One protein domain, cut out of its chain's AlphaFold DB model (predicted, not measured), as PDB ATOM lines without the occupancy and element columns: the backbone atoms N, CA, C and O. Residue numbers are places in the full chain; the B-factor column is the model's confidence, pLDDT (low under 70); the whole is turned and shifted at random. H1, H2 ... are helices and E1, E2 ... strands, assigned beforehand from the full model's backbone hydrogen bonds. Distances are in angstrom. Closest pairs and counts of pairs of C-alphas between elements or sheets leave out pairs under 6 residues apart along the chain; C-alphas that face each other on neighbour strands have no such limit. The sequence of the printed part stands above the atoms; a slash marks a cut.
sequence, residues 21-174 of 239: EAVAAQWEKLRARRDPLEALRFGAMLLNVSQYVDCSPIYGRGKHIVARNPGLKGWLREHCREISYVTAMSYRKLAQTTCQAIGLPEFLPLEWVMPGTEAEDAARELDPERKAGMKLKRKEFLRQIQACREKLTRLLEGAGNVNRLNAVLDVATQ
ATOM      1  N   GLU A  21     181.600 -52.072 369.749       95.38
ATOM      2  CA  GLU A  21     182.426 -51.994 368.544       95.38
ATOM      3  C   GLU A  21     182.412 -50.580 367.961       95.38
ATOM      4  O   GLU A  21     183.426 -50.091 367.470       95.38
ATOM      5  N   ALA A  22     181.275 -49.889 368.063       95.06
ATOM      6  CA  ALA A  22     181.156 -48.508 367.623       95.06
ATOM      7  C   ALA A  22     181.973 -47.564 368.520       95.06
ATOM      8  O   ALA A  22     182.609 -46.639 368.014       95.06
ATOM      9  N   VAL A  23     181.977 -47.795 369.840       95.69
ATOM     10  CA  VAL A  23     182.777 -47.002 370.789       95.69
ATOM     11  C   VAL A  23     184.270 -47.200 370.523       95.69
ATOM     12  O   VAL A  23     185.000 -46.212 370.439       95.69
ATOM     13  N   ALA A  24     184.708 -48.446 370.329       95.44
ATOM     14  CA  ALA A  24     186.094 -48.765 369.987       95.44
ATOM     15  C   ALA A  24     186.504 -48.155 368.632       95.44
ATOM     16  O   ALA A  24     187.524 -47.479 368.534       95.44
ATOM     17  N   ALA A  25     185.670 -48.283 367.594       96.19
ATOM     18  CA  ALA A  25     185.946 -47.683 366.287       96.19
ATOM     19  C   ALA A  25     186.055 -46.149 366.355       96.19
ATOM     20  O   ALA A  25     186.912 -45.546 365.705       96.19
ATOM     21  N   GLN A  26     185.207 -45.502 367.157       96.81
ATOM     22  CA  GLN A  26     185.274 -44.059 367.367       96.81
ATOM     23  C   GLN A  26     186.536 -43.647 368.140       96.81
ATOM     24  O   GLN A  26     187.131 -42.608 367.842       96.81
ATOM     25  N   TRP A  27     186.977 -44.465 369.099       96.69
ATOM     26  CA  TRP A  27     188.247 -44.272 369.793       96.69
ATOM     27  C   TRP A  27     189.438 -44.322 368.828       96.69
ATOM     28  O   TRP A  27     190.298 -43.441 368.879       96.69
ATOM     29  N   GLU A  28     189.461 -45.271 367.892       96.19
ATOM     30  CA  GLU A  28     190.516 -45.357 366.875       96.19
ATOM     31  C   GLU A  28     190.583 -44.114 365.982       96.19
ATOM     32  O   GLU A  28     191.662 -43.545 365.786       96.19
ATOM     33  N   LYS A  29     189.430 -43.624 365.508       95.44
ATOM     34  CA  LYS A  29     189.356 -42.380 364.720       95.44
ATOM     35  C   LYS A  29     189.925 -41.188 365.485       95.44
ATOM     36  O   LYS A  29     190.719 -40.414 364.943       95.44
ATOM     37  N   LEU A  30     189.553 -41.068 366.760       94.88
ATOM     38  CA  LEU A  30     190.063 -40.028 367.644       94.88
ATOM     39  C   LEU A  30     191.582 -40.139 367.833       94.88
ATOM     40  O   LEU A  30     192.279 -39.128 367.728       94.88
ATOM     41  N   ARG A  31     192.120 -41.339 368.081       93.00
ATOM     42  CA  ARG A  31     193.569 -41.538 368.250       93.00
ATOM     43  C   ARG A  31     194.363 -41.136 367.011       93.00
ATOM     44  O   ARG A  31     195.426 -40.539 367.163       93.00
ATOM     45  N   ALA A  32     193.837 -41.429 365.823       90.31
ATOM     46  CA  ALA A  32     194.503 -41.151 364.556       90.31
ATOM     47  C   ALA A  32     194.588 -39.651 364.230       90.31
ATOM     48  O   ALA A  32     195.616 -39.189 363.743       90.31
ATOM     49  N   ARG A  33     193.521 -38.880 364.490       83.50
ATOM     50  CA  ARG A  33     193.423 -37.474 364.039       83.50
ATOM     51  C   ARG A  33     193.567 -36.446 365.157       83.50
ATOM     52  O   ARG A  33     193.910 -35.303 364.882       83.50
ATOM     53  N   ARG A  34     193.277 -36.835 366.405       84.38
ATOM     54  CA  ARG A  34     193.153 -35.941 367.577       84.38
ATOM     55  C   ARG A  34     192.287 -34.703 367.322       84.38
ATOM     56  O   ARG A  34     192.513 -33.636 367.892       84.38
ATOM     57  N   ASP A  35     191.284 -34.878 366.475       91.44
ATOM     58  CA  ASP A  35     190.378 -33.829 366.043       91.44
ATOM     59  C   ASP A  35     189.325 -33.509 367.135       91.44
ATOM     60  O   ASP A  35     188.826 -34.431 367.794       91.44
ATOM     61  N   PRO A  36     188.976 -32.226 367.362       93.75
ATOM     62  CA  PRO A  36     187.979 -31.828 368.358       93.75
ATOM     63  C   PRO A  36     186.591 -32.437 368.150       93.75
ATOM     64  O   PRO A  36     185.935 -32.798 369.128       93.75
ATOM     65  N   LEU A  37     186.136 -32.570 366.903       94.69
ATOM     66  CA  LEU A  37     184.840 -33.162 366.597       94.69
ATOM     67  C   LEU A  37     184.855 -34.664 366.892       94.69
ATOM     68  O   LEU A  37     183.930 -35.165 367.531       94.69
ATOM     69  N   GLU A  38     185.924 -35.373 366.528       95.75
ATOM     70  CA  GLU A  38     186.095 -36.792 366.880       95.75
ATOM     71  C   GLU A  38     186.167 -37.009 368.404       95.75
ATOM     72  O   GLU A  38     185.621 -37.991 368.922       95.75
ATOM     73  N   ALA A  39     186.773 -36.071 369.142       96.19
ATOM     74  CA  ALA A  39     186.824 -36.095 370.604       96.19
ATOM     75  C   ALA A  39     185.436 -35.916 371.230       96.19
ATOM     76  O   ALA A  39     185.088 -36.606 372.195       96.19
ATOM     77  N   LEU A  40     184.623 -35.017 370.668       96.19
ATOM     78  CA  LEU A  40     183.244 -34.821 371.102       96.19
ATOM     79  C   LEU A  40     182.351 -36.002 370.740       96.19
ATOM     80  O   LEU A  40     181.571 -36.413 371.595       96.19
ATOM     81  N   ARG A  41     182.484 -36.576 369.537       95.88
ATOM     82  CA  ARG A  41     181.784 -37.808 369.126       95.88
ATOM     83  C   ARG A  41     182.039 -38.929 370.122       95.88
ATOM     84  O   ARG A  41     181.096 -39.492 370.670       95.88
ATOM     85  N   PHE A  42     183.308 -39.176 370.439       96.81
ATOM     86  CA  PHE A  42     183.684 -40.173 371.437       96.81
ATOM     87  C   PHE A  42     183.095 -39.864 372.825       96.81
ATOM     88  O   PHE A  42     182.460 -40.717 373.448       96.81
ATOM     89  N   GLY A  43     183.240 -38.625 373.305       96.38
ATOM     90  CA  GLY A  43     182.690 -38.202 374.594       96.38
ATOM     91  C   GLY A  43     181.161 -38.308 374.683       96.38
ATOM     92  O   GLY A  43     180.635 -38.678 375.734       96.38
ATOM     93  N   ALA A  44     180.448 -38.028 373.591       94.69
ATOM     94  CA  ALA A  44     178.994 -38.136 373.499       94.69
ATOM     95  C   ALA A  44     178.527 -39.599 373.584       94.69
ATOM     96  O   ALA A  44     177.664 -39.924 374.405       94.69
ATOM     97  N   MET A  45     179.212 -40.517 372.894       94.62
ATOM     98  CA  MET A  45     178.951 -41.952 373.041       94.62
ATOM     99  C   MET A  45     179.112 -42.408 374.496       94.62
ATOM    100  O   MET A  45     178.254 -43.118 375.020       94.62
ATOM    101  N   LEU A  46     180.149 -41.938 375.199       94.69
ATOM    102  CA  LEU A  46     180.336 -42.236 376.625       94.69
ATOM    103  C   LEU A  46     179.243 -41.620 377.514       94.69
ATOM    104  O   LEU A  46     178.880 -42.218 378.537       94.69
ATOM    105  N   LEU A  47     178.714 -40.440 377.157       91.38
ATOM    106  CA  LEU A  47     177.537 -39.847 377.804       91.38
ATOM    107  C   LEU A  47     176.331 -40.775 377.732       91.38
ATOM    108  O   LEU A  47     175.680 -40.958 378.766       91.38
ATOM    109  N   ASN A  48     176.111 -41.395 376.574       88.81
ATOM    110  CA  ASN A  48     175.005 -42.316 376.336       88.81
ATOM    111  C   ASN A  48     175.212 -43.664 377.013       88.81
ATOM    112  O   ASN A  48     174.333 -44.076 377.762       88.81
ATOM    113  N   VAL A  49     176.371 -44.313 376.840       90.12
ATOM    114  CA  VAL A  49     176.678 -45.605 377.493       90.12
ATOM    115  C   VAL A  49     176.441 -45.518 378.997       90.12
ATOM    116  O   VAL A  49     175.839 -46.405 379.594       90.12
ATOM    117  N   SER A  50     176.827 -44.407 379.629       88.19
ATOM    118  CA  SER A  50     176.648 -44.279 381.079       88.19
ATOM    119  C   SER A  50     175.197 -44.182 381.551       88.19
ATOM    120  O   SER A  50     174.968 -44.241 382.753       88.19
ATOM    121  N   GLN A  51     174.237 -43.996 380.642       82.62
ATOM    122  CA  GLN A  51     172.809 -44.060 380.966       82.62
ATOM    123  C   GLN A  51     172.297 -45.501 381.050       82.62
ATOM    124  O   GLN A  51     171.247 -45.734 381.638       82.62
ATOM    125  N   TYR A  52     173.030 -46.452 380.466       84.00
ATOM    126  CA  TYR A  52     172.652 -47.862 380.370       84.00
ATOM    127  C   TYR A  52     173.421 -48.763 381.341       84.00
ATOM    128  O   TYR A  52     173.070 -49.927 381.510       84.00
ATOM    129  N   VAL A  53     174.458 -48.241 381.995       85.19
ATOM    130  CA  VAL A  53     175.291 -48.995 382.941       85.19
ATOM    131  C   VAL A  53     174.956 -48.617 384.376       85.19
ATOM    132  O   VAL A  53     174.834 -47.441 384.725       85.19
ATOM    133  N   ASP A  54     174.856 -49.624 385.236       83.44
ATOM    134  CA  ASP A  54     174.528 -49.409 386.636       83.44
ATOM    135  C   ASP A  54     175.754 -48.928 387.429       83.44
ATOM    136  O   ASP A  54     176.766 -49.623 387.547       83.44
ATOM    137  N   CYS A  55     175.657 -47.720 387.983       84.44
ATOM    138  CA  CYS A  55     176.647 -47.124 388.886       84.44
ATOM    139  C   CYS A  55     176.085 -46.873 390.295       84.44
ATOM    140  O   CYS A  55     176.628 -46.060 391.059       84.44
ATOM    141  N   SER A  56     174.979 -47.546 390.626       82.12
ATOM    142  CA  SER A  56     174.263 -47.373 391.885       82.12
ATOM    143  C   SER A  56     175.141 -47.717 393.090       82.12
ATOM    144  O   SER A  56     175.960 -48.642 393.034       82.12
ATOM    145  N   PRO A  57     174.993 -46.977 394.201       86.38
ATOM    146  CA  PRO A  57     175.654 -47.318 395.451       86.38
ATOM    147  C   PRO A  57     175.141 -48.647 396.010       86.38
ATOM    148  O   PRO A  57     173.942 -48.917 396.027       86.38
ATOM    149  N   ILE A  58     176.074 -49.445 396.518       86.06
ATOM    150  CA  ILE A  58     175.819 -50.658 397.290       86.06
ATOM    151  C   ILE A  58     175.876 -50.257 398.763       86.06
ATOM    152  O   ILE A  58     176.871 -49.684 399.216       86.06
ATOM    153  N   TYR A  59     174.803 -50.534 399.500       89.94
ATOM    154  CA  TYR A  59     174.657 -50.129 400.896       89.94
ATOM    155  C   TYR A  59     174.929 -51.290 401.853       89.94
ATOM    156  O   TYR A  59     174.380 -52.378 401.684       89.94
ATOM    157  N   GLY A  60     175.752 -51.042 402.873       88.00
ATOM    158  CA  GLY A  60     176.009 -51.978 403.967       88.00
ATOM    159  C   GLY A  60     174.906 -51.966 405.031       88.00
ATOM    160  O   GLY A  60     173.919 -51.223 404.941       88.00
ATOM    161  N   ARG A  61     175.083 -52.769 406.091       84.44
ATOM    162  CA  ARG A  61     174.205 -52.715 407.274       84.44
ATOM    163  C   ARG A  61     174.309 -51.318 407.897       84.44
ATOM    164  O   ARG A  61     175.396 -50.884 408.247       84.44
ATOM    165  N   GLY A  62     173.194 -50.593 407.994       84.69
ATOM    166  CA  GLY A  62     173.183 -49.202 408.478       84.69
ATOM    167  C   GLY A  62     173.158 -48.123 407.387       84.69
ATOM    168  O   GLY A  62     173.442 -46.969 407.682       84.69
ATOM    169  N   LYS A  63     172.798 -48.464 406.137       84.00
ATOM    170  CA  LYS A  63     172.553 -47.505 405.032       84.00
ATOM    171  C   LYS A  63     173.759 -46.634 404.627       84.00
ATOM    172  O   LYS A  63     173.582 -45.647 403.918       84.00
ATOM    173  N   HIS A  64     174.980 -47.007 405.003       89.38
ATOM    174  CA  HIS A  64     176.198 -46.379 404.485       89.38
ATOM    175  C   HIS A  64     176.614 -47.025 403.155       89.38
ATOM    176  O   HIS A  64     176.371 -48.212 402.932       89.38
ATOM    177  N   ILE A  65     177.221 -46.244 402.256       90.00
ATOM    178  CA  ILE A  65     177.713 -46.737 400.961       90.00
ATOM    179  C   ILE A  65     179.010 -47.514 401.204       90.00
ATOM    180  O   ILE A  65     179.995 -46.923 401.633       90.00
ATOM    181  N   VAL A  66     179.016 -48.816 400.915       93.44
ATOM    182  CA  VAL A  66     180.206 -49.687 401.046       93.44
ATOM    183  C   VAL A  66     180.923 -49.904 399.721       93.44
ATOM    184  O   VAL A  66     182.121 -50.158 399.689       93.44
ATOM    185  N   ALA A  67     180.196 -49.801 398.612       89.81
ATOM    186  CA  ALA A  67     180.731 -49.961 397.271       89.81
ATOM    187  C   ALA A  67     179.805 -49.285 396.254       89.81
ATOM    188  O   ALA A  67     178.779 -48.695 396.602       89.81
ATOM    189  N   ARG A  68     180.165 -49.364 394.977       87.06
ATOM    190  CA  ARG A  68     179.311 -48.964 393.857       87.06
ATOM    191  C   ARG A  68     179.349 -50.042 392.794       87.06
ATOM    192  O   ARG A  68     180.403 -50.640 392.573       87.06
ATOM    193  N   ASN A  69     178.224 -50.225 392.112       88.75
ATOM    194  CA  ASN A  69     178.204 -50.998 390.883       88.75
ATOM    195  C   ASN A  69     179.196 -50.386 389.880       88.75
ATOM    196  O   ASN A  69     179.436 -49.169 389.891       88.75
ATOM    197  N   PRO A  70     179.852 -51.221 389.064       86.38
ATOM    198  CA  PRO A  70     181.075 -50.830 388.376       86.38
ATOM    199  C   PRO A  70     180.838 -49.802 387.258       86.38
ATOM    200  O   PRO A  70     181.791 -49.145 386.825       86.38
ATOM    201  N   GLY A  71     179.588 -49.614 386.821       90.69
ATOM    202  CA  GLY A  71     179.174 -48.596 385.861       90.69
ATOM    203  C   GLY A  71     180.031 -48.577 384.601       90.69
ATOM    204  O   GLY A  71     180.474 -49.613 384.106       90.69
ATOM    205  N   LEU A  72     180.329 -47.369 384.116       91.19
ATOM    206  CA  LEU A  72     181.160 -47.176 382.926       91.19
ATOM    207  C   LEU A  72     182.561 -47.789 383.084       91.19
ATOM    208  O   LEU A  72     183.137 -48.263 382.112       91.19
ATOM    209  N   LYS A  73     183.115 -47.807 384.304       93.19
ATOM    210  CA  LYS A  73     184.440 -48.389 384.563       93.19
ATOM    211  C   LYS A  73     184.443 -49.901 384.325       93.19
ATOM    212  O   LYS A  73     185.400 -50.414 383.755       93.19
ATOM    213  N   GLY A  74     183.391 -50.595 384.764       93.19
ATOM    214  CA  GLY A  74     183.196 -52.023 384.491       93.19
ATOM    215  C   GLY A  74     182.987 -52.285 383.012       93.19
ATOM    216  O   GLY A  74     183.709 -53.085 382.433       93.19
ATOM    217  N   TRP A  75     182.077 -51.525 382.403       94.00
ATOM    218  CA  TRP A  75     181.745 -51.654 380.988       94.00
ATOM    219  C   TRP A  75     182.977 -51.501 380.079       94.00
ATOM    220  O   TRP A  75     183.207 -52.332 379.209       94.00
ATOM    221  N   LEU A  76     183.840 -50.507 380.329       95.62
ATOM    222  CA  LEU A  76     185.088 -50.338 379.570       95.62
ATOM    223  C   LEU A  76     186.062 -51.505 379.774       95.62
ATOM    224  O   LEU A  76     186.683 -51.961 378.823       95.62
ATOM    225  N   ARG A  77     186.186 -52.031 380.998       94.44
ATOM    226  CA  ARG A  77     187.046 -53.196 381.271       94.44
ATOM    227  C   ARG A  77     186.558 -54.456 380.546       94.44
ATOM    228  O   ARG A  77     187.362 -55.323 380.206       94.44
ATOM    229  N   GLU A  78     185.255 -54.581 380.358       95.12
ATOM    230  CA  GLU A  78     184.655 -55.719 379.673       95.12
ATOM    231  C   GLU A  78     184.786 -55.601 378.152       95.12
ATOM    232  O   GLU A  78     185.176 -56.568 377.503       95.12
ATOM    233  N   HIS A  79     184.543 -54.408 377.606       93.69
ATOM    234  CA  HIS A  79     184.302 -54.218 376.176       93.69
ATOM    235  C   HIS A  79     185.366 -53.405 375.418       93.69
ATOM    236  O   HIS A  79     185.498 -53.580 374.212       93.69
ATOM    237  N   CYS A  80     186.110 -52.518 376.087       93.06
ATOM    238  CA  CYS A  80     187.081 -51.602 375.465       93.06
ATOM    239  C   CYS A  80     188.323 -51.436 376.365       93.06
ATOM    240  O   CYS A  80     188.581 -50.362 376.924       93.06
ATOM    241  N   ARG A  81     189.063 -52.531 376.582       93.81
ATOM    242  CA  ARG A  81     190.170 -52.622 377.562       93.81
ATOM    243  C   ARG A  81     191.336 -51.679 377.272       93.81
ATOM    244  O   ARG A  81     192.059 -51.295 378.187       93.81
ATOM    245  N   GLU A  82     191.508 -51.315 376.013       93.25
ATOM    246  CA  GLU A  82     192.498 -50.373 375.509       93.25
ATOM    247  C   GLU A  82     192.228 -48.924 375.943       93.25
ATOM    248  O   GLU A  82     193.128 -48.081 375.914       93.25
ATOM    249  N   ILE A  83     191.002 -48.621 376.376       94.81
ATOM    250  CA  ILE A  83     190.590 -47.283 376.790       94.81
ATOM    251  C   ILE A  83     190.696 -47.176 378.310       94.81
ATOM    252  O   ILE A  83     189.885 -47.717 379.065       94.81
ATOM    253  N   SER A  84     191.672 -46.402 378.789       95.19
ATOM    254  CA  SER A  84     191.781 -46.148 380.227       95.19
ATOM    255  C   SER A  84     190.542 -45.402 380.746       95.19
ATOM    256  O   SER A  84     190.044 -44.464 380.118       95.19
ATOM    257  N   TYR A  85     190.064 -45.773 381.938       94.75
ATOM    258  CA  TYR A  85     188.902 -45.119 382.551       94.75
ATOM    259  C   TYR A  85     189.111 -43.609 382.741       94.75
ATOM    260  O   TYR A  85     188.190 -42.826 382.523       94.75
ATOM    261  N   VAL A  86     190.325 -43.183 383.106       95.31
ATOM    262  CA  VAL A  86     190.660 -41.759 383.288       95.31
ATOM    263  C   VAL A  86     190.533 -41.004 381.966       95.31
ATOM    264  O   VAL A  86     189.928 -39.932 381.923       95.31
ATOM    265  N   THR A  87     191.035 -41.590 380.879       95.00
ATOM    266  CA  THR A  87     190.925 -41.036 379.526       95.00
ATOM    267  C   THR A  87     189.472 -40.975 379.063       95.00
ATOM    268  O   THR A  87     189.019 -39.940 378.587       95.00
ATOM    269  N   ALA A  88     188.697 -42.044 379.247       96.31
ATOM    270  CA  ALA A  88     187.274 -42.027 378.919       96.31
ATOM    271  C   ALA A  88     186.533 -40.923 379.694       96.31
ATOM    272  O   ALA A  88     185.743 -40.166 379.129       96.31
ATOM    273  N   MET A  89     186.826 -40.771 380.987       95.62
ATOM    274  CA  MET A  89     186.197 -39.747 381.815       95.62
ATOM    275  C   MET A  89     186.566 -38.322 381.398       95.62
ATOM    276  O   MET A  89     185.704 -37.446 381.496       95.62
ATOM    277  N   SER A  90     187.783 -38.070 380.901       94.88
ATOM    278  CA  SER A  90     188.154 -36.738 380.407       94.88
ATOM    279  C   SER A  90     187.358 -36.356 379.155       94.88
ATOM    280  O   SER A  90     186.801 -35.260 379.111       94.88
ATOM    281  N   TYR A  91     187.192 -37.268 378.191       96.56
ATOM    282  CA  TYR A  91     186.376 -37.018 376.993       96.56
ATOM    283  C   TYR A  91     184.875 -36.959 377.290       96.56
ATOM    284  O   TYR A  91     184.163 -36.108 376.757       96.56
ATOM    285  N   ARG A  92     184.377 -37.799 378.204       95.25
ATOM    286  CA  ARG A  92     182.999 -37.692 378.710       95.25
ATOM    287  C   ARG A  92     182.757 -36.323 379.349       95.25
ATOM    288  O   ARG A  92     181.721 -35.706 379.107       95.25
ATOM    289  N   LYS A  93     183.701 -35.846 380.171       93.69
ATOM    290  CA  LYS A  93     183.619 -34.531 380.812       93.69
ATOM    291  C   LYS A  93     183.660 -33.414 379.775       93.69
ATOM    292  O   LYS A  93     182.830 -32.519 379.872       93.69
ATOM    293  N   LEU A  94     184.544 -33.499 378.780       94.69
ATOM    294  CA  LEU A  94     184.591 -32.575 377.646       94.69
ATOM    295  C   LEU A  94     183.205 -32.453 376.992       94.69
ATOM    296  O   LEU A  94     182.651 -31.361 376.951       94.69
ATOM    297  N   ALA A  95     182.593 -33.571 376.589       95.31
ATOM    298  CA  ALA A  95     181.259 -33.567 375.985       95.31
ATOM    299  C   ALA A  95     180.177 -32.995 376.921       95.31
ATOM    300  O   ALA A  95     179.298 -32.250 376.482       95.31
ATOM    301  N   GLN A  96     180.243 -33.298 378.223       92.56
ATOM    302  CA  GLN A  96     179.311 -32.747 379.208       92.56
ATOM    303  C   GLN A  96     179.434 -31.223 379.316       92.56
ATOM    304  O   GLN A  96     178.418 -30.528 379.309       92.56
ATOM    305  N   THR A  97     180.660 -30.711 379.407       91.44
ATOM    306  CA  THR A  97     180.937 -29.275 379.478       91.44
ATOM    307  C   THR A  97     180.522 -28.581 378.179       91.44
ATOM    308  O   THR A  97     179.915 -27.516 378.232       91.44
ATOM    309  N   THR A  98     180.724 -29.210 377.017       94.44
ATOM    310  CA  THR A  98     180.212 -28.707 375.731       94.44
ATOM    311  C   THR A  98     178.698 -28.561 375.736       94.44
ATOM    312  O   THR A  98     178.192 -27.513 375.344       94.44
ATOM    313  N   CYS A  99     177.962 -29.561 376.236       92.25
ATOM    314  CA  CYS A  99     176.504 -29.465 376.361       92.25
ATOM    315  C   CYS A  99     176.089 -28.254 377.207       92.25
ATOM    316  O   CYS A  99     175.141 -27.560 376.859       92.25
ATOM    317  N   GLN A 100     176.797 -27.999 378.312       89.81
ATOM    318  CA  GLN A 100     176.538 -26.845 379.176       89.81
ATOM    319  C   GLN A 100     176.831 -25.529 378.448       89.81
ATOM    320  O   GLN A 100     175.998 -24.629 378.467       89.81
ATOM    321  N   ALA A 101     177.972 -25.440 377.760       89.06
ATOM    322  CA  ALA A 101     178.401 -24.238 377.051       89.06
ATOM    323  C   ALA A 101     177.443 -23.832 375.918       89.06
ATOM    324  O   ALA A 101     177.168 -22.646 375.746       89.06
ATOM    325  N   ILE A 102     176.903 -24.797 375.165       91.12
ATOM    326  CA  ILE A 102     175.939 -24.509 374.086       91.12
ATOM    327  C   ILE A 102     174.497 -24.360 374.594       91.12
ATOM    328  O   ILE A 102     173.619 -23.932 373.840       91.12
ATOM    329  N   GLY A 103     174.249 -24.672 375.871       86.69
ATOM    330  CA  GLY A 103     172.914 -24.678 376.465       86.69
ATOM    331  C   GLY A 103     172.034 -25.806 375.927       86.69
ATOM    332  O   GLY A 103     170.841 -25.596 375.724       86.69
ATOM    333  N   LEU A 104     172.616 -26.981 375.663       86.25
ATOM    334  CA  LEU A 104     171.896 -28.135 375.133       86.25
ATOM    335  C   LEU A 104     170.854 -28.621 376.158       86.25
ATOM    336  O   LEU A 104     171.243 -29.014 377.266       86.25
ATOM    337  N   PRO A 105     169.555 -28.645 375.804       82.94
ATOM    338  CA  PRO A 105     168.512 -29.191 376.662       82.94
ATOM    339  C   PRO A 105     168.827 -30.616 377.126       82.94
ATOM    340  O   PRO A 105     169.337 -31.429 376.359       82.94
ATOM    341  N   GLU A 106     168.483 -30.952 378.374       77.38
ATOM    342  CA  GLU A 106     168.818 -32.257 378.967       77.38
ATOM    343  C   GLU A 106     168.208 -33.443 378.209       77.38
ATOM    344  O   GLU A 106     168.739 -34.540 378.299       77.38
ATOM    345  N   PHE A 107     167.140 -33.240 377.438       74.12
ATOM    346  CA  PHE A 107     166.537 -34.291 376.621       74.12
ATOM    347  C   PHE A 107     167.215 -34.480 375.256       74.12
ATOM    348  O   PHE A 107     167.028 -35.533 374.655       74.12
ATOM    349  N   LEU A 108     167.976 -33.497 374.752       79.75
ATOM    350  CA  LEU A 108     168.626 -33.586 373.443       79.75
ATOM    351  C   LEU A 108     169.973 -34.318 373.542       79.75
ATOM    352  O   LEU A 108     170.808 -33.963 374.383       79.75
ATOM    353  N   PRO A 109     170.232 -35.303 372.666       86.12
ATOM    354  CA  PRO A 109     171.557 -35.878 372.522       86.12
ATOM    355  C   PRO A 109     172.530 -34.888 371.890       86.12
ATOM    356  O   PRO A 109     172.163 -34.113 371.005       86.12
ATOM    357  N   LEU A 110     173.793 -34.937 372.317       91.50
ATOM    358  CA  LEU A 110     174.826 -34.065 371.753       91.50
ATOM    359  C   LEU A 110     175.104 -34.427 370.289       91.50
ATOM    360  O   LEU A 110     175.373 -33.546 369.481       91.50
ATOM    361  N   GLU A 111     174.983 -35.704 369.942       89.56
ATOM    362  CA  GLU A 111     175.164 -36.258 368.600       89.56
ATOM    363  C   GLU A 111     174.274 -35.570 367.570       89.56
ATOM    364  O   GLU A 111     174.688 -35.365 366.434       89.56
ATOM    365  N   TRP A 112     173.065 -35.172 367.967       89.06
ATOM    366  CA  TRP A 112     172.091 -34.598 367.042       89.06
ATOM    367  C   TRP A 112     172.462 -33.186 366.602       89.06
ATOM    368  O   TRP A 112     172.068 -32.742 365.525       89.06
ATOM    369  N   VAL A 113     173.237 -32.479 367.419       92.44
ATOM    370  CA  VAL A 113     173.667 -31.108 367.136       92.44
ATOM    371  C   VAL A 113     175.095 -31.057 366.599       92.44
ATOM    372  O   VAL A 113     175.620 -29.968 366.394       92.44
ATOM    373  N   MET A 114     175.736 -32.207 366.360       93.12
ATOM    374  CA  MET A 114     177.066 -32.249 365.754       93.12
ATOM    375  C   MET A 114     177.012 -31.849 364.272       93.12
ATOM    376  O   MET A 114     176.039 -32.198 363.590       93.12
ATOM    377  N   PRO A 115     178.053 -31.164 363.760       91.19
ATOM    378  CA  PRO A 115     178.198 -30.898 362.331       91.19
ATOM    379  C   PRO A 115     178.158 -32.185 361.494       91.19
ATOM    380  O   PRO A 115     178.739 -33.208 361.888       91.19
ATOM    381  N   GLY A 116     177.498 -32.121 360.335       87.19
ATOM    382  CA  GLY A 116     177.367 -33.245 359.399       87.19
ATOM    383  C   GLY A 116     176.170 -34.160 359.672       87.19
ATOM    384  O   GLY A 116     176.104 -35.250 359.112       87.19
ATOM    385  N   THR A 117     175.246 -33.752 360.546       85.69
ATOM    386  CA  THR A 117     174.030 -34.516 360.881       85.69
ATOM    387  C   THR A 117     172.737 -33.844 360.403       85.69
ATOM    388  O   THR A 117     171.639 -34.252 360.773       85.69
ATOM    389  N   GLU A 118     172.852 -32.807 359.572       84.69
ATOM    390  CA  GLU A 118     171.752 -31.969 359.082       84.69
ATOM    391  C   GLU A 118     170.751 -32.774 358.245       84.69
ATOM    392  O   GLU A 118     169.541 -32.618 358.394       84.69
ATOM    393  N   ALA A 119     171.246 -33.684 357.400       79.62
ATOM    394  CA  ALA A 119     170.410 -34.522 356.540       79.62
ATOM    395  C   ALA A 119     169.462 -35.438 357.338       79.62
ATOM    396  O   ALA A 119     168.400 -35.823 356.850       79.62
ATOM    397  N   GLU A 120     169.814 -35.757 358.585       80.88
ATOM    398  CA  GLU A 120     169.008 -36.602 359.464       80.88
ATOM    399  C   GLU A 120     167.856 -35.831 360.126       80.88
ATOM    400  O   GLU A 120     166.901 -36.448 360.593       80.88
ATOM    401  N   ASP A 121     167.897 -34.492 360.156       78.62
ATOM    402  CA  ASP A 121     166.904 -33.662 360.857       78.62
ATOM    403  C   ASP A 121     165.477 -33.876 360.330       78.62
ATOM    404  O   ASP A 121     164.509 -33.860 361.096       78.62
ATOM    405  N   ALA A 122     165.338 -34.129 359.025       67.81
ATOM    406  CA  ALA A 122     164.053 -34.432 358.402       67.81
ATOM    407  C   ALA A 122     163.479 -35.781 358.872       67.81
ATOM    408  O   ALA A 122     162.269 -35.900 359.070       67.81
ATOM    409  N   ALA A 123     164.343 -36.770 359.115       71.12
ATOM    410  CA  ALA A 123     163.964 -38.116 359.537       71.12
ATOM    411  C   ALA A 123     163.832 -38.266 361.065       71.12
ATOM    412  O   ALA A 123     163.281 -39.260 361.538       71.12
ATOM    413  N   ARG A 124     164.313 -37.292 361.853       74.12
ATOM    414  CA  ARG A 124     164.214 -37.297 363.321       74.12
ATOM    415  C   ARG A 124     162.773 -37.095 363.772       74.12
ATOM    416  O   ARG A 124     162.310 -35.981 364.021       74.12
ATOM    417  N   GLU A 125     162.059 -38.202 363.895       63.94
ATOM    418  CA  GLU A 125     160.757 -38.253 364.539       63.94
ATOM    419  C   GLU A 125     160.932 -38.500 366.039       63.94
ATOM    420  O   GLU A 125     161.618 -39.426 366.472       63.94
ATOM    421  N   LEU A 126     160.304 -37.652 366.853       61.16
ATOM    422  CA  LEU A 126     160.112 -37.970 368.261       61.16
ATOM    423  C   LEU A 126     159.051 -39.067 368.341       61.16
ATOM    424  O   LEU A 126     157.937 -38.864 367.859       61.16
ATOM    425  N   ASP A 127     159.394 -40.180 368.983       61.06
ATOM    426  CA  ASP A 127     158.445 -41.221 369.387       61.06
ATOM    427  C   ASP A 127     157.158 -40.573 369.964       61.06
ATOM    428  O   ASP A 127     157.263 -39.664 370.807       61.06
ATOM    429  N   PRO A 128     155.959 -40.986 369.510       58.47
ATOM    430  CA  PRO A 128     154.681 -40.409 369.926       58.47
ATOM    431  C   PRO A 128     154.493 -40.302 371.445       58.47
ATOM    432  O   PRO A 128     154.000 -39.275 371.922       58.47
ATOM    433  N   GLU A 129     154.947 -41.289 372.224       59.19
ATOM    434  CA  GLU A 129     154.853 -41.265 373.692       59.19
ATOM    435  C   GLU A 129     155.714 -40.147 374.303       59.19
ATOM    436  O   GLU A 129     155.396 -39.559 375.340       59.19
ATOM    437  N   ARG A 130     156.821 -39.813 373.637       58.53
ATOM    438  CA  ARG A 130     157.784 -38.787 374.061       58.53
ATOM    439  C   ARG A 130     157.323 -37.399 373.640       58.53
ATOM    440  O   ARG A 130     157.432 -36.454 374.421       58.53
ATOM    441  N   LYS A 131     156.729 -37.299 372.449       57.91
ATOM    442  CA  LYS A 131     156.055 -36.100 371.937       57.91
ATOM    443  C   LYS A 131     154.835 -35.719 372.782       57.91
ATOM    444  O   LYS A 131     154.543 -34.540 372.903       57.91
ATOM    445  N   ALA A 132     154.150 -36.684 373.398       57.69
ATOM    446  CA  ALA A 132     153.063 -36.409 374.338       57.69
ATOM    447  C   ALA A 132     153.566 -35.810 375.668       57.69
ATOM    448  O   ALA A 132     152.939 -34.909 376.223       57.69
ATOM    449  N   GLY A 133     154.724 -36.270 376.164       59.78
ATOM    450  CA  GLY A 133     155.352 -35.733 377.381       59.78
ATOM    451  C   GLY A 133     156.051 -34.383 377.178       59.78
ATOM    452  O   GLY A 133     156.113 -33.561 378.092       59.78
ATOM    453  N   MET A 134     156.562 -34.131 375.974       59.88
ATOM    454  CA  MET A 134     157.176 -32.865 375.586       59.88
ATOM    455  C   MET A 134     156.114 -31.988 374.921       59.88
ATOM    456  O   MET A 134     155.779 -32.209 373.765       59.88
ATOM    457  N   LYS A 135     155.617 -30.944 375.597       65.31
ATOM    458  CA  LYS A 135     154.717 -29.926 375.003       65.31
ATOM    459  C   LYS A 135     155.417 -29.060 373.930       65.31
ATOM    460  O   LYS A 135     155.242 -27.847 373.883       65.31
ATOM    461  N   LEU A 136     156.265 -29.657 373.096       67.56
ATOM    462  CA  LEU A 136     157.142 -28.997 372.147       67.56
ATOM    463  C   LEU A 136     156.692 -29.326 370.724       67.56
ATOM    464  O   LEU A 136     156.647 -30.482 370.303       67.56
ATOM    465  N   LYS A 137     156.363 -28.291 369.952       80.00
ATOM    466  CA  LYS A 137     156.025 -28.445 368.532       80.00
ATOM    467  C   LYS A 137     157.279 -28.853 367.749       80.00
ATOM    468  O   LYS A 137     158.361 -28.341 368.018       80.00
ATOM    469  N   ARG A 138     157.131 -29.686 366.709       78.94
ATOM    470  CA  ARG A 138     158.246 -30.135 365.842       78.94
ATOM    471  C   ARG A 138     159.104 -28.975 365.316       78.94
ATOM    472  O   ARG A 138     160.324 -29.051 365.332       78.94
ATOM    473  N   LYS A 139     158.473 -27.869 364.908       84.25
ATOM    474  CA  LYS A 139     159.175 -26.663 364.433       84.25
ATOM    475  C   LYS A 139     160.070 -26.029 365.505       84.25
ATOM    476  O   LYS A 139     161.093 -25.445 365.173       84.25
ATOM    477  N   GLU A 140     159.666 -26.094 366.768       83.31
ATOM    478  CA  GLU A 140     160.459 -25.570 367.884       83.31
ATOM    479  C   GLU A 140     161.618 -26.512 368.219       83.31
ATOM    480  O   GLU A 140     162.746 -26.073 368.409       83.31
ATOM    481  N   PHE A 141     161.358 -27.817 368.179       82.12
ATOM    482  CA  PHE A 141     162.377 -28.848 368.346       82.12
ATOM    483  C   PHE A 141     163.531 -28.710 367.340       82.12
ATOM    484  O   PHE A 141     164.695 -28.653 367.733       82.12
ATOM    485  N   LEU A 142     163.214 -28.582 366.048       85.75
ATOM    486  CA  LEU A 142     164.222 -28.404 364.998       85.75
ATOM    487  C   LEU A 142     164.989 -27.083 365.149       85.75
ATOM    488  O   LEU A 142     166.205 -27.059 364.980       85.75
ATOM    489  N   ARG A 143     164.304 -26.000 365.551       88.44
ATOM    490  CA  ARG A 143     164.960 -24.718 365.854       88.44
ATOM    491  C   ARG A 143     165.976 -24.839 366.986       88.44
ATOM    492  O   ARG A 143     167.052 -24.259 366.893       88.44
ATOM    493  N   GLN A 144     165.671 -25.611 368.028       87.88
ATOM    494  CA  GLN A 144     166.609 -25.844 369.129       87.88
ATOM    495  C   GLN A 144     167.838 -26.642 368.686       87.88
ATOM    496  O   GLN A 144     168.951 -26.287 369.078       87.88
ATOM    497  N   ILE A 145     167.655 -27.676 367.855       89.44
ATOM    498  CA  ILE A 145     168.771 -28.437 367.269       89.44
ATOM    499  C   ILE A 145     169.675 -27.498 366.469       89.44
ATOM    500  O   ILE A 145     170.880 -27.455 366.716       89.44
ATOM    501  N   GLN A 146     169.091 -26.701 365.574       92.19
ATOM    502  CA  GLN A 146     169.832 -25.770 364.729       92.19
ATOM    503  C   GLN A 146     170.592 -24.723 365.556       92.19
ATOM    504  O   GLN A 146     171.796 -24.558 365.377       92.19
ATOM    505  N   ALA A 147     169.935 -24.086 366.530       92.50
ATOM    506  CA  ALA A 147     170.571 -23.087 367.388       92.50
ATOM    507  C   ALA A 147     171.731 -23.669 368.218       92.50
ATOM    508  O   ALA A 147     172.759 -23.017 368.411       92.50
ATOM    509  N   CYS A 148     171.593 -24.901 368.720       92.94
ATOM    510  CA  CYS A 148     172.676 -25.581 369.432       92.94
ATOM    511  C   CYS A 148     173.828 -25.959 368.491       92.94
ATOM    512  O   CYS A 148     174.990 -25.815 368.875       92.94
ATOM    513  N   ARG A 149     173.515 -26.405 367.269       94.81
ATOM    514  CA  ARG A 149     174.503 -26.745 366.240       94.81
ATOM    515  C   ARG A 149     175.326 -25.526 365.843       94.81
ATOM    516  O   ARG A 149     176.543 -25.603 365.869       94.81
ATOM    517  N   GLU A 150     174.694 -24.384 365.585       94.00
ATOM    518  CA  GLU A 150     175.397 -23.134 365.258       94.00
ATOM    519  C   GLU A 150     176.386 -22.721 366.356       94.00
ATOM    520  O   GLU A 150     177.533 -22.369 366.075       94.00
ATOM    521  N   LYS A 151     175.976 -22.814 367.629       93.25
ATOM    522  CA  LYS A 151     176.875 -22.555 368.764       93.25
ATOM    523  C   LYS A 151     178.033 -23.549 368.812       93.25
ATOM    524  O   LYS A 151     179.162 -23.144 369.083       93.25
ATOM    525  N   LEU A 152     177.765 -24.831 368.568       94.38
ATOM    526  CA  LEU A 152     178.793 -25.867 368.558       94.38
ATOM    527  C   LEU A 152     179.791 -25.664 367.411       94.38
ATOM    528  O   LEU A 152     180.992 -25.749 367.645       94.38
ATOM    529  N   THR A 153     179.317 -25.349 366.206       93.19
ATOM    530  CA  THR A 153     180.166 -25.057 365.045       93.19
ATOM    531  C   THR A 153     181.113 -23.899 365.346       93.19
ATOM    532  O   THR A 153     182.321 -24.065 365.209       93.19
ATOM    533  N   ARG A 154     180.606 -22.788 365.900       90.38
ATOM    534  CA  ARG A 154     181.449 -21.647 366.309       90.38
ATOM    535  C   ARG A 154     182.508 -22.030 367.348       90.38
ATOM    536  O   ARG A 154     183.639 -21.556 367.280       90.38
ATOM    537  N   LEU A 155     182.161 -22.886 368.316       89.44
ATOM    538  CA  LEU A 155     183.124 -23.387 369.307       89.44
ATOM    539  C   LEU A 155     184.219 -24.249 368.665       89.44
ATOM    540  O   LEU A 155     185.372 -24.179 369.088       89.44
ATOM    541  N   LEU A 156     183.866 -25.070 367.675       90.25
ATOM    542  CA  LEU A 156     184.800 -25.963 366.991       90.25
ATOM    543  C   LEU A 156     185.739 -25.205 366.046       90.25
ATOM    544  O   LEU A 156     186.946 -25.449 366.083       90.25
ATOM    545  N   GLU A 157     185.210 -24.257 365.270       86.69
ATOM    546  CA  GLU A 157     185.985 -23.393 364.367       86.69
ATOM    547  C   GLU A 157     187.054 -22.594 365.125       86.69
ATOM    548  O   GLU A 157     188.205 -22.536 364.697       86.69
ATOM    549  N   GLY A 158     186.711 -22.046 366.296       75.81
ATOM    550  CA  GLY A 158     187.656 -21.292 367.128       75.81
ATOM    551  C   GLY A 158     188.680 -22.150 367.884       75.81
ATOM    552  O   GLY A 158     189.692 -21.632 368.356       75.81
ATOM    553  N   ALA A 159     188.445 -23.459 368.025       79.50
ATOM    554  CA  ALA A 159     189.302 -24.323 368.830       79.50
ATOM    555  C   ALA A 159     190.533 -24.823 368.062       79.50
ATOM    556  O   ALA A 159     191.644 -24.773 368.588       79.50
ATOM    557  N   GLY A 160     190.368 -25.360 366.852       79.56
ATOM    558  CA  GLY A 160     191.446 -25.974 366.057       79.56
ATOM    559  C   GLY A 160     192.082 -27.253 366.646       79.56
ATOM    560  O   GLY A 160     192.568 -28.092 365.899       79.56
ATOM    561  N   ASN A 161     192.075 -27.447 367.973       87.81
ATOM    562  CA  ASN A 161     192.485 -28.675 368.659       87.81
ATOM    563  C   ASN A 161     191.759 -28.862 370.008       87.81
ATOM    564  O   ASN A 161     191.129 -27.947 370.541       87.81
ATOM    565  N   VAL A 162     191.860 -30.069 370.575       87.12
ATOM    566  CA  VAL A 162     191.144 -30.468 371.803       87.12
ATOM    567  C   VAL A 162     191.561 -29.644 373.032       87.12
ATOM    568  O   VAL A 162     190.735 -29.378 373.906       87.12
ATOM    569  N   ASN A 163     192.823 -29.218 373.123       85.12
ATOM    570  CA  ASN A 163     193.312 -28.439 374.267       85.12
ATOM    571  C   ASN A 163     192.714 -27.030 374.270       85.12
ATOM    572  O   ASN A 163     192.237 -26.563 375.304       85.12
ATOM    573  N   ARG A 164     192.676 -26.383 373.104       84.75
ATOM    574  CA  ARG A 164     192.018 -25.086 372.925       84.75
ATOM    575  C   ARG A 164     190.510 -25.184 373.135       84.75
ATOM    576  O   ARG A 164     189.957 -24.330 373.818       84.75
ATOM    577  N   LEU A 165     189.859 -26.251 372.656       87.81
ATOM    578  CA  LEU A 165     188.441 -26.491 372.947       87.81
ATOM    579  C   LEU A 165     188.189 -26.552 374.462       87.81
ATOM    580  O   LEU A 165     187.289 -25.879 374.957       87.81
ATOM    581  N   ASN A 166     189.002 -27.306 375.211       84.94
ATOM    582  CA  ASN A 166     188.898 -27.356 376.672       84.94
ATOM    583  C   ASN A 166     189.058 -25.972 377.319       84.94
ATOM    584  O   ASN A 166     188.275 -25.634 378.201       84.94
ATOM    585  N   ALA A 167     190.024 -25.165 376.871       82.44
ATOM    586  CA  ALA A 167     190.233 -23.816 377.399       82.44
ATOM    587  C   ALA A 167     189.020 -22.901 377.152       82.44
ATOM    588  O   ALA A 167     188.531 -22.250 378.075       82.44
ATOM    589  N   VAL A 168     188.473 -22.908 375.932       82.75
ATOM    590  CA  VAL A 168     187.271 -22.130 375.584       82.75
ATOM    591  C   VAL A 168     186.066 -22.570 376.423       82.75
ATOM    592  O   VAL A 168     185.292 -21.732 376.892       82.75
ATOM    593  N   LEU A 169     185.907 -23.876 376.647       84.75
ATOM    594  CA  LEU A 169     184.829 -24.429 377.467       84.75
ATOM    595  C   LEU A 169     184.969 -24.075 378.952       84.75
ATOM    596  O   LEU A 169     183.961 -23.761 379.593       84.75
ATOM    597  N   ASP A 170     186.188 -24.089 379.493       79.50
ATOM    598  CA  ASP A 170     186.467 -23.675 380.873       79.50
ATOM    599  C   ASP A 170     186.071 -22.205 381.098       79.50
ATOM    600  O   ASP A 170     185.430 -21.887 382.105       79.50
ATOM    601  N   VAL A 171     186.348 -21.324 380.130       74.75
ATOM    602  CA  VAL A 171     185.898 -19.920 380.154       74.75
ATOM    603  C   VAL A 171     184.373 -19.828 380.036       74.75
ATOM    604  O   VAL A 171     183.725 -19.156 380.840       74.75
ATOM    605  N   ALA A 172     183.774 -20.525 379.064       75.88
ATOM    606  CA  ALA A 172     182.341 -20.444 378.780       75.88
ATOM    607  C   ALA A 172     181.453 -20.956 379.926       75.88
ATOM    608  O   ALA A 172     180.341 -20.465 380.106       75.88
ATOM    609  N   THR A 173     181.937 -21.929 380.700       75.50
ATOM    610  CA  THR A 173     181.186 -22.564 381.797       75.50
ATOM    611  C   THR A 173     181.584 -22.067 383.187       75.50
ATOM    612  O   THR A 173     181.135 -22.629 384.184       75.50
ATOM    613  N   GLN A 174     182.404 -21.012 383.274       66.81
ATOM    614  CA  GLN A 174     182.972 -20.502 384.532       66.81
ATOM    615  C   GLN A 174     183.780 -21.559 385.316       66.81
ATOM    616  O   GLN A 174     183.929 -21.454 386.536       66.81
TER     617      GLN A 174
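This is residues 21 to 174 of the 239 residues of an uncharacterized protein of Alphaproteobacteria bacterium ADurb.BinA305 (UniProt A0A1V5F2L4). Two long helices, H2 and H4, cross nearly at right angles in the core; H1 folds back along H2, and the longest helix, H7, crosses the last part of H4, with H8 folding back from its end onto H4. The small strand hairpin E1 and E2 makes one end of the longest axis, while residues 127 to 133, which include H6, stick out elsewhere. The printed part has 154 residues, with eight named helices and two named strands in the order H1, H2, E1, E2, H3 to H8, and is mostly helix; the sheet is antiparallel. It is only just compact, close to loose, with a radius of gyration of the C-alphas of 17.4 A and spans of 52 by 41 by 34 A.

Start at the hairpin of E1, residues 57 to 59, and E2, residues 65 to 68: they are antiparallel at 142 degrees, with N 58 and O 67 2.8 A apart and N 66 and O 58 2.9 A apart, both within hydrogen-bond range. Next find the hub, H2, residues 36 to 52, which touches six helices. H3, residues 71 to 79, and H2 only just touch, with 3 pairs of C-alphas within 8 A and only at their ends; the closest C-alphas, of Ser 50 and Leu 72, are 5.7 A apart. H1, residues 21 to 33, and H2 form a helical hairpin at a shallow tilt of 23 degrees, opposite ways, closest at the C-alphas of Leu 30 and Glu 38, 5.2 A. H4, residues 85 to 102, touches H2 about perpendicular at 78 degrees; the closest C-alphas, of Gly 43 and Arg 92, are 4.2 A apart. H7, residues 138 to 159, touches H5, residues 110 to 113, closest at the C-alphas of Arg 149 and Val 113, 4.5 A. H8, residues 162 to 172, touches H4 at a steep tilt of 46 degrees, the same way, closest at the C-alphas of Ala 172 and Ala 101, 5.7 A. H6, residues 128 to 133, touches no helix. Every O i to N i+4 pair is within hydrogen-bond range in H1, H3, H4, H6, H7 and H8, and 11 of 13 are in H2; H5 is too short for such a pair.

Find C-alpha 21 at (182.426, -51.994, 368.544), where H1 begins its 18.8 A. H2 spans 25.2 A and H4 25.8 A. H7 runs 31.7 A from C-alpha 138 at (158.246, -30.135, 365.842); H8 ends at C-alpha 172, (182.341, -20.444, 378.780).

The C-alphas farthest apart, of Gly 62 and Ala 119, are 54.0 A apart. The printed part has no cut. The link from H5 to H6, residues 114 to 127, is long. The mean pLDDT of the printed part is 86.6; residues 122, 125 to 136 and 174 are under 70.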